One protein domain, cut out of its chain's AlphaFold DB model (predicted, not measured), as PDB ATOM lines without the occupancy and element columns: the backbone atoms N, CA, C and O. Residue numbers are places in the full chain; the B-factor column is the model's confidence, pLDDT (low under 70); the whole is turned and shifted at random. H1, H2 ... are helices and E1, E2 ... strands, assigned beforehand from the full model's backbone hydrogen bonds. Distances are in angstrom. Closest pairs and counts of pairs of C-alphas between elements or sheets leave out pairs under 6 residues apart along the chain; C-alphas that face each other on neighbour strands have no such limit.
ATOM      1  N   ARG A 883     139.970 101.223 199.313       86.69
ATOM      2  CA  ARG A 883     140.795 100.625 200.387       86.69
ATOM      3  C   ARG A 883     140.017  99.883 201.494       86.69
ATOM      4  O   ARG A 883     140.639  99.187 202.289       86.69
ATOM      5  N   TYR A 884     138.704 100.085 201.590       95.69
ATOM      6  CA  TYR A 884     137.804  99.466 202.565       95.69
ATOM      7  C   TYR A 884     136.781  98.510 201.923       95.69
ATOM      8  O   TYR A 884     136.049  97.841 202.654       95.69
ATOM      9  N   CYS A 885     136.712  98.419 200.588       96.75
ATOM     10  CA  CYS A 885     135.782  97.508 199.925       96.75
ATOM     11  C   CYS A 885     136.186  96.052 200.205       96.75
ATOM     12  O   CYS A 885     137.287  95.612 199.868       96.75
ATOM     13  N   LEU A 886     135.284  95.288 200.820       96.31
ATOM     14  CA  LEU A 886     135.487  93.866 201.099       96.31
ATOM     15  C   LEU A 886     135.312  93.006 199.837       96.31
ATOM     16  O   LEU A 886     135.932  91.951 199.711       96.31
ATOM     17  N   CYS A 887     134.489  93.475 198.897       94.50
ATOM     18  CA  CYS A 887     133.940  92.681 197.804       94.50
ATOM     19  C   CYS A 887     134.800  92.543 196.547       94.50
ATOM     20  O   CYS A 887     134.550  91.625 195.765       94.50
ATOM     21  N   SER A 888     135.880  93.312 196.391       91.31
ATOM     22  CA  SER A 888     136.701  93.321 195.161       91.31
ATOM     23  C   SER A 888     137.566  92.073 194.929       91.31
ATOM     24  O   SER A 888     138.464  92.048 194.093       91.31
ATOM     25  N   LYS A 889     137.287  90.992 195.670       91.19
ATOM     26  CA  LYS A 889     137.798  89.623 195.454       91.19
ATOM     27  C   LYS A 889     136.679  88.588 195.245       91.19
ATOM     28  O   LYS A 889     136.959  87.394 195.102       91.19
ATOM     29  N   TRP A 890     135.428  89.044 195.240       90.88
ATOM     30  CA  TRP A 890     134.195  88.257 195.215       90.88
ATOM     31  C   TRP A 890     133.226  88.683 194.108       90.88
ATOM     32  O   TRP A 890     132.434  87.847 193.690       90.88
ATOM     33  N   GLU A 891     133.341  89.903 193.572       87.06
ATOM     34  CA  GLU A 891     132.581  90.397 192.407       87.06
ATOM     35  C   GLU A 891     132.629  89.417 191.209       87.06
ATOM     36  O   GLU A 891     131.594  89.087 190.640       87.06
ATOM     37  N   LYS A 892     133.799  88.834 190.886       87.44
ATOM     38  CA  LYS A 892     133.937  87.783 189.844       87.44
ATOM     39  C   LYS A 892     133.488  86.362 190.304       87.44
ATOM     40  O   LYS A 892     133.847  85.387 189.644       87.44
ATOM     41  N   LYS A 893     132.797  86.186 191.449       89.62
ATOM     42  CA  LYS A 893     132.511  84.856 192.065       89.62
ATOM     43  C   LYS A 893     131.148  84.652 192.743       89.62
ATOM     44  O   LYS A 893     130.715  83.505 192.789       89.62
ATOM     45  N   TYR A 894     130.520  85.689 193.288       90.94
ATOM     46  CA  TYR A 894     129.266  85.596 194.052       90.94
ATOM     47  C   TYR A 894     128.251  86.614 193.534       90.94
ATOM     48  O   TYR A 894     128.637  87.688 193.071       90.94
ATOM     49  N   THR A 895     126.956  86.317 193.654       92.44
ATOM     50  CA  THR A 895     125.915  87.328 193.417       92.44
ATOM     51  C   THR A 895     125.854  88.252 194.629       92.44
ATOM     52  O   THR A 895     125.313  87.892 195.673       92.44
ATOM     53  N   LEU A 896     126.472  89.426 194.510       95.19
ATOM     54  CA  LEU A 896     126.514  90.420 195.577       95.19
ATOM     55  C   LEU A 896     125.269  91.307 195.540       95.19
ATOM     56  O   LEU A 896     124.891  91.801 194.480       95.19
ATOM     57  N   GLU A 897     124.673  91.523 196.708       96.69
ATOM     58  CA  GLU A 897     123.542  92.430 196.885       96.69
ATOM     59  C   GLU A 897     124.015  93.881 197.015       96.69
ATOM     60  O   GLU A 897     125.088  94.169 197.559       96.69
ATOM     61  N   TRP A 898     123.197  94.803 196.510       96.88
ATOM     62  CA  TRP A 898     123.545  96.212 196.344       96.88
ATOM     63  C   TRP A 898     122.484  97.136 196.932       96.88
ATOM     64  O   TRP A 898     121.289  96.915 196.759       96.88
ATOM     65  N   VAL A 899     122.932  98.225 197.553       97.50
ATOM     66  CA  VAL A 899     122.081  99.294 198.080       97.50
ATOM     67  C   VAL A 899     122.568 100.654 197.576       97.50
ATOM     68  O   VAL A 899     123.768 100.924 197.552       97.50
ATOM     69  N   SER A 900     121.651 101.512 197.139       97.38
ATOM     70  CA  SER A 900     121.940 102.895 196.741       97.38
ATOM     71  C   SER A 900     121.684 103.858 197.899       97.38
ATOM     72  O   SER A 900     120.731 103.691 198.657       97.38
ATOM     73  N   CYS A 901     122.503 104.902 198.028       97.62
ATOM     74  CA  CYS A 901     122.224 106.001 198.951       97.62
ATOM     75  C   CYS A 901     120.993 106.798 198.497       97.62
ATOM     76  O   CYS A 901     121.036 107.434 197.447       97.62
ATOM     77  N   SER A 902     119.957 106.862 199.337       97.19
ATOM     78  CA  SER A 902     118.702 107.595 199.083       97.19
ATOM     79  C   SER A 902     118.850 109.104 198.797       97.19
ATOM     80  O   SER A 902     117.894 109.741 198.360       97.19
ATOM     81  N   ALA A 903     120.024 109.685 199.067       95.81
ATOM     82  CA  ALA A 903     120.292 111.120 198.969       95.81
ATOM     83  C   ALA A 903     121.383 111.504 197.946       95.81
ATOM     84  O   ALA A 903     121.610 112.696 197.731       95.81
ATOM     85  N   CYS A 904     122.087 110.538 197.341       95.44
ATOM     86  CA  CYS A 904     123.083 110.816 196.291       95.44
ATOM     87  C   CYS A 904     123.341 109.662 195.304       95.44
ATOM     88  O   CYS A 904     124.371 109.678 194.630       95.44
ATOM     89  N   ASP A 905     122.467 108.651 195.267       95.06
ATOM     90  CA  ASP A 905     122.415 107.531 194.307       95.06
ATOM     91  C   ASP A 905     123.686 106.670 194.165       95.06
ATOM     92  O   ASP A 905     123.754 105.753 193.348       95.06
ATOM     93  N   GLN A 906     124.695 106.916 195.001       95.88
ATOM     94  CA  GLN A 906     125.933 106.149 195.034       95.88
ATOM     95  C   GLN A 906     125.665 104.727 195.546       95.88
ATOM     96  O   GLN A 906     124.998 104.549 196.569       95.88
ATOM     97  N   TRP A 907     126.201 103.725 194.846       97.00
ATOM     98  CA  TRP A 907     125.950 102.304 195.094       97.00
ATOM     99  C   TRP A 907     126.975 101.672 196.041       97.00
ATOM    100  O   TRP A 907     128.180 101.894 195.933       97.00
ATOM    101  N   TYR A 908     126.498 100.849 196.970       97.75
ATOM    102  CA  TYR A 908     127.275 100.165 198.001       97.75
ATOM    103  C   TYR A 908     126.935  98.671 197.974       97.75
ATOM    104  O   TYR A 908     125.769  98.304 197.848       97.75
ATOM    105  N   HIS A 909     127.930  97.795 198.128       97.62
ATOM    106  CA  HIS A 909     127.664  96.378 198.375       97.62
ATOM    107  C   HIS A 909     127.056  96.232 199.773       97.62
ATOM    108  O   HIS A 909     127.663  96.716 200.732       97.62
ATOM    109  N   ALA A 910     125.947  95.504 199.924       97.62
ATOM    110  CA  ALA A 910     125.333  95.245 201.231       97.62
ATOM    111  C   ALA A 910     126.349  94.645 202.224       97.62
ATOM    112  O   ALA A 910     126.490  95.122 203.350       97.62
ATOM    113  N   PHE A 911     127.185  93.712 201.756       97.81
ATOM    114  CA  PHE A 911     128.246  93.098 202.559       97.81
ATOM    115  C   PHE A 911     129.328  94.089 203.030       97.81
ATOM    116  O   PHE A 911     129.883  93.920 204.115       97.81
ATOM    117  N   CYS A 912     129.614  95.153 202.272       97.94
ATOM    118  CA  CYS A 912     130.534  96.211 202.711       97.94
ATOM    119  C   CYS A 912     129.911  97.161 203.749       97.94
ATOM    120  O   CYS A 912     130.648  97.922 204.372       97.94
ATOM    121  N   VAL A 913     128.586  97.123 203.928       97.81
ATOM    122  CA  VAL A 913     127.837  97.967 204.869       97.81
ATOM    123  C   VAL A 913     127.458  97.200 206.144       97.81
ATOM    124  O   VAL A 913     127.597  97.738 207.237       97.81
ATOM    125  N   ARG A 914     127.035  95.933 206.027       97.06
ATOM    126  CA  ARG A 914     126.491  95.119 207.138       97.06
ATOM    127  C   ARG A 914     127.277  93.843 207.474       97.06
ATOM    128  O   ARG A 914     126.990  93.205 208.482       97.06
ATOM    129  N   MET A 915     128.277  93.464 206.669       96.94
ATOM    130  CA  MET A 915     128.954  92.146 206.706       96.94
ATOM    131  C   MET A 915     128.043  90.930 206.449       96.94
ATOM    132  O   MET A 915     128.492  89.790 206.598       96.94
ATOM    133  N   ASP A 916     126.806  91.141 205.995       95.81
ATOM    134  CA  ASP A 916     125.979  90.122 205.355       95.81
ATOM    135  C   ASP A 916     125.563  90.550 203.938       95.81
ATOM    136  O   ASP A 916     125.569  91.722 203.574       95.81
ATOM    137  N   ASN A 917     125.302  89.563 203.083       96.56
ATOM    138  CA  ASN A 917     124.978  89.771 201.670       96.56
ATOM    139  C   ASN A 917     123.464  89.647 201.462       96.56
ATOM    140  O   ASN A 917     122.990  88.794 200.715       96.56
ATOM    141  N   ARG A 918     122.702  90.426 202.235       96.19
ATOM    142  CA  ARG A 918     121.239  90.470 202.170       96.19
ATOM    143  C   ARG A 918     120.794  91.728 201.437       96.19
ATOM    144  O   ARG A 918     121.377  92.791 201.634       96.19
ATOM    145  N   ALA A 919     119.752  91.601 200.623       95.25
ATOM    146  CA  ALA A 919     119.062  92.760 200.078       95.25
ATOM    147  C   ALA A 919     118.484  93.605 201.226       95.25
ATOM    148  O   ALA A 919     118.050  93.063 202.246       95.25
ATOM    149  N   TYR A 920     118.492  94.924 201.054       95.69
ATOM    150  CA  TYR A 920     117.791  95.843 201.949       95.69
ATOM    151  C   TYR A 920     116.280  95.704 201.732       95.69
ATOM    152  O   TYR A 920     115.829  95.603 200.590       95.69
ATOM    153  N   MET A 921     115.502  95.705 202.815       95.94
ATOM    154  CA  MET A 921     114.036  95.714 202.715       95.94
ATOM    155  C   MET A 921     113.539  97.092 202.245       95.94
ATOM    156  O   MET A 921     114.209  98.098 202.464       95.94
ATOM    157  N   GLU A 922     112.337  97.170 201.666       91.06
ATOM    158  CA  GLU A 922     111.747  98.443 201.195       91.06
ATOM    159  C   GLU A 922     111.574  99.494 202.316       91.06
ATOM    160  O   GLU A 922     111.548 100.694 202.053       91.06
ATOM    161  N   GLU A 923     111.508  99.050 203.576       95.69
ATOM    162  CA  GLU A 923     111.444  99.899 204.774       95.69
ATOM    163  C   GLU A 923     112.823 100.446 205.221       95.69
ATOM    164  O   GLU A 923     112.896 101.368 206.036       95.69
ATOM    165  N   GLU A 924     113.935  99.903 204.709       97.00
ATOM    166  CA  GLU A 924     115.296 100.201 205.173       97.00
ATOM    167  C   GLU A 924     116.002 101.266 204.317       97.00
ATOM    168  O   GLU A 924     116.743 100.975 203.376       97.00
ATOM    169  N   VAL A 925     115.827 102.537 204.680       96.38
ATOM    170  CA  VAL A 925     116.408 103.669 203.937       96.38
ATOM    171  C   VAL A 925     117.905 103.859 204.239       96.38
ATOM    172  O   VAL A 925     118.290 104.603 205.143       96.38
ATOM    173  N   PHE A 926     118.779 103.240 203.439       97.94
ATOM    174  CA  PHE A 926     120.224 103.504 203.486       97.94
ATOM    175  C   PHE A 926     120.566 104.922 202.999       97.94
ATOM    176  O   PHE A 926     120.142 105.360 201.927       97.94
ATOM    177  N   THR A 927     121.373 105.645 203.781       97.75
ATOM    178  CA  THR A 927     121.732 107.041 203.492       97.75
ATOM    179  C   THR A 927     123.171 107.314 203.926       97.75
ATOM    180  O   THR A 927     123.477 107.278 205.114       97.75
ATOM    181  N   CYS A 928     124.068 107.601 202.978       97.38
ATOM    182  CA  CYS A 928     125.503 107.779 203.238       97.38
ATOM    183  C   CYS A 928     125.968 109.242 203.340       97.38
ATOM    184  O   CYS A 928     127.149 109.495 203.576       97.38
ATOM    185  N   CYS A 929     125.073 110.212 203.142       96.00
ATOM    186  CA  CYS A 929     125.393 111.641 203.134       96.00
ATOM    187  C   CYS A 929     124.241 112.503 203.693       96.00
ATOM    188  O   CYS A 929     123.174 112.000 204.047       96.00
ATOM    189  N   GLY A 930     124.456 113.818 203.794       94.44
ATOM    190  CA  GLY A 930     123.453 114.762 204.298       94.44
ATOM    191  C   GLY A 930     123.235 114.684 205.815       94.44
ATOM    192  O   GLY A 930     124.112 114.274 206.567       94.44
ATOM    193  N   ASN A 931     122.054 115.105 206.278       92.25
ATOM    194  CA  ASN A 931     121.743 115.217 207.713       92.25
ATOM    195  C   ASN A 931     121.276 113.901 208.369       92.25
ATOM    196  O   ASN A 931     121.076 113.871 209.580       92.25
ATOM    197  N   ALA A 932     121.064 112.843 207.581       95.50
ATOM    198  CA  ALA A 932     120.446 111.585 208.009       95.50
ATOM    199  C   ALA A 932     121.356 110.365 207.749       95.50
ATOM    200  O   ALA A 932     120.868 109.290 207.417       95.50
ATOM    201  N   VAL A 933     122.680 110.538 207.871       97.56
ATOM    202  CA  VAL A 933     123.663 109.463 207.637       97.56
ATOM    203  C   VAL A 933     123.406 108.285 208.577       97.56
ATOM    204  O   VAL A 933     123.583 108.414 209.796       97.56
ATOM    205  N   THR A 934     123.031 107.139 208.004       97.94
ATOM    206  CA  THR A 934     122.738 105.922 208.768       97.94
ATOM    207  C   THR A 934     123.984 105.410 209.485       97.94
ATOM    208  O   THR A 934     125.124 105.727 209.128       97.94
ATOM    209  N   GLU A 935     123.770 104.642 210.549       97.81
ATOM    210  CA  GLU A 935     124.859 104.151 211.389       97.81
ATOM    211  C   GLU A 935     125.801 103.241 210.592       97.81
ATOM    212  O   GLU A 935     127.018 103.431 210.611       97.81
ATOM    213  N   GLU A 936     125.239 102.328 209.797       97.75
ATOM    214  CA  GLU A 936     126.015 101.403 208.972       97.75
ATOM    215  C   GLU A 936     126.782 102.139 207.862       97.75
ATOM    216  O   GLU A 936     127.920 101.782 207.556       97.75
ATOM    217  N   ALA A 937     126.212 103.215 207.302       97.25
ATOM    218  CA  ALA A 937     126.904 104.042 206.315       97.25
ATOM    219  C   ALA A 937     128.119 104.763 206.913       97.25
ATOM    220  O   ALA A 937     129.162 104.882 206.267       97.25
ATOM    221  N   ARG A 938     128.015 105.223 208.166       97.31
ATOM    222  CA  ARG A 938     129.144 105.843 208.872       97.31
ATOM    223  C   ARG A 938     130.254 104.820 209.103       97.31
ATOM    224  O   ARG A 938     131.389 105.062 208.697       97.31
ATOM    225  N   GLN A 939     129.889 103.647 209.625       97.62
ATOM    226  CA  GLN A 939     130.814 102.549 209.922       97.62
ATOM    227  C   GLN A 939     131.453 101.918 208.670       97.62
ATOM    228  O   GLN A 939     132.550 101.358 208.755       97.62
ATOM    229  N   CYS A 940     130.818 101.990 207.492       97.19
ATOM    230  CA  CYS A 940     131.454 101.563 206.241       97.19
ATOM    231  C   CYS A 940     132.371 102.640 205.636       97.19
ATOM    232  O   CYS A 940     133.391 102.305 205.032       97.19
ATOM    233  N   LEU A 941     132.047 103.929 205.809       95.94
ATOM    234  CA  LEU A 941     132.834 105.048 205.275       95.94
ATOM    235  C   LEU A 941     134.077 105.382 206.113       95.94
ATOM    236  O   LEU A 941     135.116 105.714 205.536       95.94
ATOM    237  N   ASP A 942     134.008 105.278 207.444       96.19
ATOM    238  CA  ASP A 942     135.175 105.451 208.322       96.19
ATOM    239  C   ASP A 942     136.124 104.235 208.292       96.19
ATOM    240  O   ASP A 942     137.343 104.387 208.454       96.19
ATOM    241  N   GLY A 943     135.590 103.055 207.957       96.69
ATOM    242  CA  GLY A 943     136.304 101.786 207.832       96.69
ATOM    243  C   GLY A 943     136.128 100.836 209.019       96.69
ATOM    244  O   GLY A 943     136.803  99.808 209.055       96.69
ATOM    245  N   THR A 944     135.243 101.131 209.973       97.81
ATOM    246  CA  THR A 944     134.916 100.277 211.129       97.81
ATOM    247  C   THR A 944     134.447  98.889 210.693       97.81
ATOM    248  O   THR A 944     134.961  97.894 211.203       97.81
ATOM    249  N   ILE A 945     133.573  98.791 209.684       97.69
ATOM    250  CA  ILE A 945     133.142  97.506 209.099       97.69
ATOM    251  C   ILE A 945     134.336  96.728 208.522       97.69
ATOM    252  O   ILE A 945     134.490  95.532 208.770       97.69
ATOM    253  N   HIS A 946     135.241  97.410 207.814       97.56
ATOM    254  CA  HIS A 946     136.453  96.794 207.274       97.56
ATOM    255  C   HIS A 946     137.417  96.330 208.386       97.56
ATOM    256  O   HIS A 946     138.002  95.251 208.288       97.56
ATOM    257  N   GLN A 947     137.567  97.100 209.468       97.56
ATOM    258  CA  GLN A 947     138.372  96.713 210.633       97.56
ATOM    259  C   GLN A 947     137.765  95.514 211.373       97.56
ATOM    260  O   GLN A 947     138.485  94.556 211.662       97.56
ATOM    261  N   ALA A 948     136.448  95.520 211.605       97.75
ATOM    262  CA  ALA A 948     135.715  94.401 212.189       97.75
ATOM    263  C   ALA A 948     135.910  93.130 211.350       97.75
ATOM    264  O   ALA A 948     136.381  92.121 211.877       97.75
ATOM    265  N   TYR A 949     135.692  93.206 210.032       97.75
ATOM    266  CA  TYR A 949     135.966  92.111 209.101       97.75
ATOM    267  C   TYR A 949     137.419  91.607 209.182       97.75
ATOM    268  O   TYR A 949     137.674  90.400 209.223       97.75
ATOM    269  N   MET A 950     138.397  92.517 209.229       96.88
ATOM    270  CA  MET A 950     139.809  92.138 209.306       96.88
ATOM    271  C   MET A 950     140.200  91.527 210.660       96.88
ATOM    272  O   MET A 950     141.139  90.725 210.692       96.88
ATOM    273  N   SER A 951     139.478  91.830 211.743       97.38
ATOM    274  CA  SER A 951     139.716  91.251 213.073       97.38
ATOM    275  C   SER A 951     139.398  89.749 213.152       97.38
ATOM    276  O   SER A 951     140.029  89.029 213.928       97.38
ATOM    277  N   PHE A 952     138.489  89.241 212.308       96.88
ATOM    278  CA  PHE A 952     138.190  87.812 212.255       96.88
ATOM    279  C   PHE A 952     139.420  86.997 211.794       96.88
ATOM    280  O   PHE A 952     140.056  87.339 210.780       96.88
ATOM    281  N   PRO A 953     139.734  85.864 212.462       96.69
ATOM    282  CA  PRO A 953     140.743  84.912 212.001       96.69
ATOM    283  C   PRO A 953     140.495  84.482 210.551       96.69
ATOM    284  O   PRO A 953     139.350  84.321 210.137       96.69
ATOM    285  N   ARG A 954     141.556  84.245 209.766       93.50
ATOM    286  CA  ARG A 954     141.446  84.045 208.302       93.50
ATOM    287  C   ARG A 954     140.461  82.949 207.860       93.50
ATOM    288  O   ARG A 954     139.896  83.079 206.784       93.50
ATOM    289  N   GLY A 955     140.264  81.900 208.665       93.25
ATOM    290  CA  GLY A 955     139.306  80.811 208.407       93.25
ATOM    291  C   GLY A 955     137.930  80.965 209.076       93.25
ATOM    292  O   GLY A 955     137.120  80.053 208.983       93.25
ATOM    293  N   ALA A 956     137.688  82.078 209.772       96.06
ATOM    294  CA  ALA A 956     136.439  82.409 210.468       96.06
ATOM    295  C   ALA A 956     135.867  83.778 210.038       96.06
ATOM    296  O   ALA A 956     134.945  84.291 210.665       96.06
ATOM    297  N   ARG A 957     136.427  84.381 208.982       97.12
ATOM    298  CA  ARG A 957     135.868  85.569 208.331       97.12
ATOM    299  C   ARG A 957     134.535  85.212 207.672       97.12
ATOM    300  O   ARG A 957     134.468  84.150 207.048       97.12
ATOM    301  N   PRO A 958     133.506  86.072 207.763       96.19
ATOM    302  CA  PRO A 958     132.308  85.891 206.960       96.19
ATOM    303  C   PRO A 958     132.675  85.935 205.472       96.19
ATOM    304  O   PRO A 958     133.639  86.579 205.064       96.19
ATOM    305  N   VAL A 959     131.906  85.236 204.653       96.50
ATOM    306  CA  VAL A 959     131.989  85.287 203.189       96.50
ATOM    307  C   VAL A 959     130.600  85.703 202.713       96.50
ATOM    308  O   VAL A 959     129.630  85.279 203.351       96.50
ATOM    309  N   PRO A 960     130.459  86.506 201.643       95.88
ATOM    310  CA  PRO A 960     129.159  86.729 201.030       95.88
ATOM    311  C   PRO A 960     128.518  85.379 200.708       95.88
ATOM    312  O   PRO A 960     129.041  84.609 199.906       95.88
ATOM    313  N   ALA A 961     127.419  85.064 201.387       90.56
ATOM    314  CA  ALA A 961     126.563  83.968 200.971       90.56
ATOM    315  C   ALA A 961     125.802  84.422 199.724       90.56
ATOM    316  O   ALA A 961     125.390  85.581 199.658       90.56
ATOM    317  N   ASP A 962     125.576  83.522 198.767       85.50
ATOM    318  CA  ASP A 962     124.583  83.795 197.728       85.50
ATOM    319  C   ASP A 962     123.230  84.091 198.410       85.50
ATOM    320  O   ASP A 962     122.893  83.414 199.395       85.50
ATOM    321  N   PRO A 963     122.461  85.088 197.934       78.50
ATOM    322  CA  PRO A 963     121.176  85.430 198.531       78.50
ATOM    323  C   PRO A 963     120.267  84.189 198.567       78.50
ATOM    324  O   PRO A 963     120.251  83.401 197.610       78.50
ATOM    325  N   PRO A 964     119.527  83.959 199.670       75.38
ATOM    326  CA  PRO A 964     118.681  82.782 199.802       75.38
ATOM    327  C   PRO A 964     117.624  82.808 198.699       75.38
ATOM    328  O   PRO A 964     116.765  83.684 198.689       75.38
ATOM    329  N   LYS A 965     117.708  81.857 197.758       76.25
ATOM    330  CA  LYS A 965     116.809  81.792 196.599       76.25
ATOM    331  C   LYS A 965     115.363  81.768 197.071       76.25
ATOM    332  O   LYS A 965     114.938  80.782 197.673       76.25
TER     333      LYS A 965
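What this domain is: This is residues 883 to 965 of the 975 residues of the protein "FHA domain-containing protein" of Caenorhabditis brenneri (UniProt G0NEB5). With little regular structure, helix H1 sits in the middle, between hairpin E1 and E2 and a corner of H2 and H3. Two strands then three helices, class mixed, hold only 27 of 83 printed residues. The whole is compact, radius of gyration of the C-alphas 12.7 A, spanning 38 by 30 by 20 A.

How they stand to each other: E1, residues 898 to 900, and E2, residues 907 to 909, form an antiparallel hairpin; N 899 and O 908, 2.9 A apart, are within hydrogen-bond range, as is every O i to N i+4 pair of the helices. H1, residues 910 to 914, touches H2, residues 935 to 942, closest at C-alphas 913 and 940, 5.3 A. It touches H3, residues 944 to 951, closest at C-alphas 913 and 945, 6.8 A.

Where its parts are: E1 begins at C-alpha 898 (123.545, 96.212, 196.344); H3 ends at C-alpha 951 (139.716, 91.251, 213.073).

The domain as a whole: H1 to H2 is a long link, 20 residues. Residues 951 to 956 stand free. The printed part has no cut and no residue under pLDDT 70.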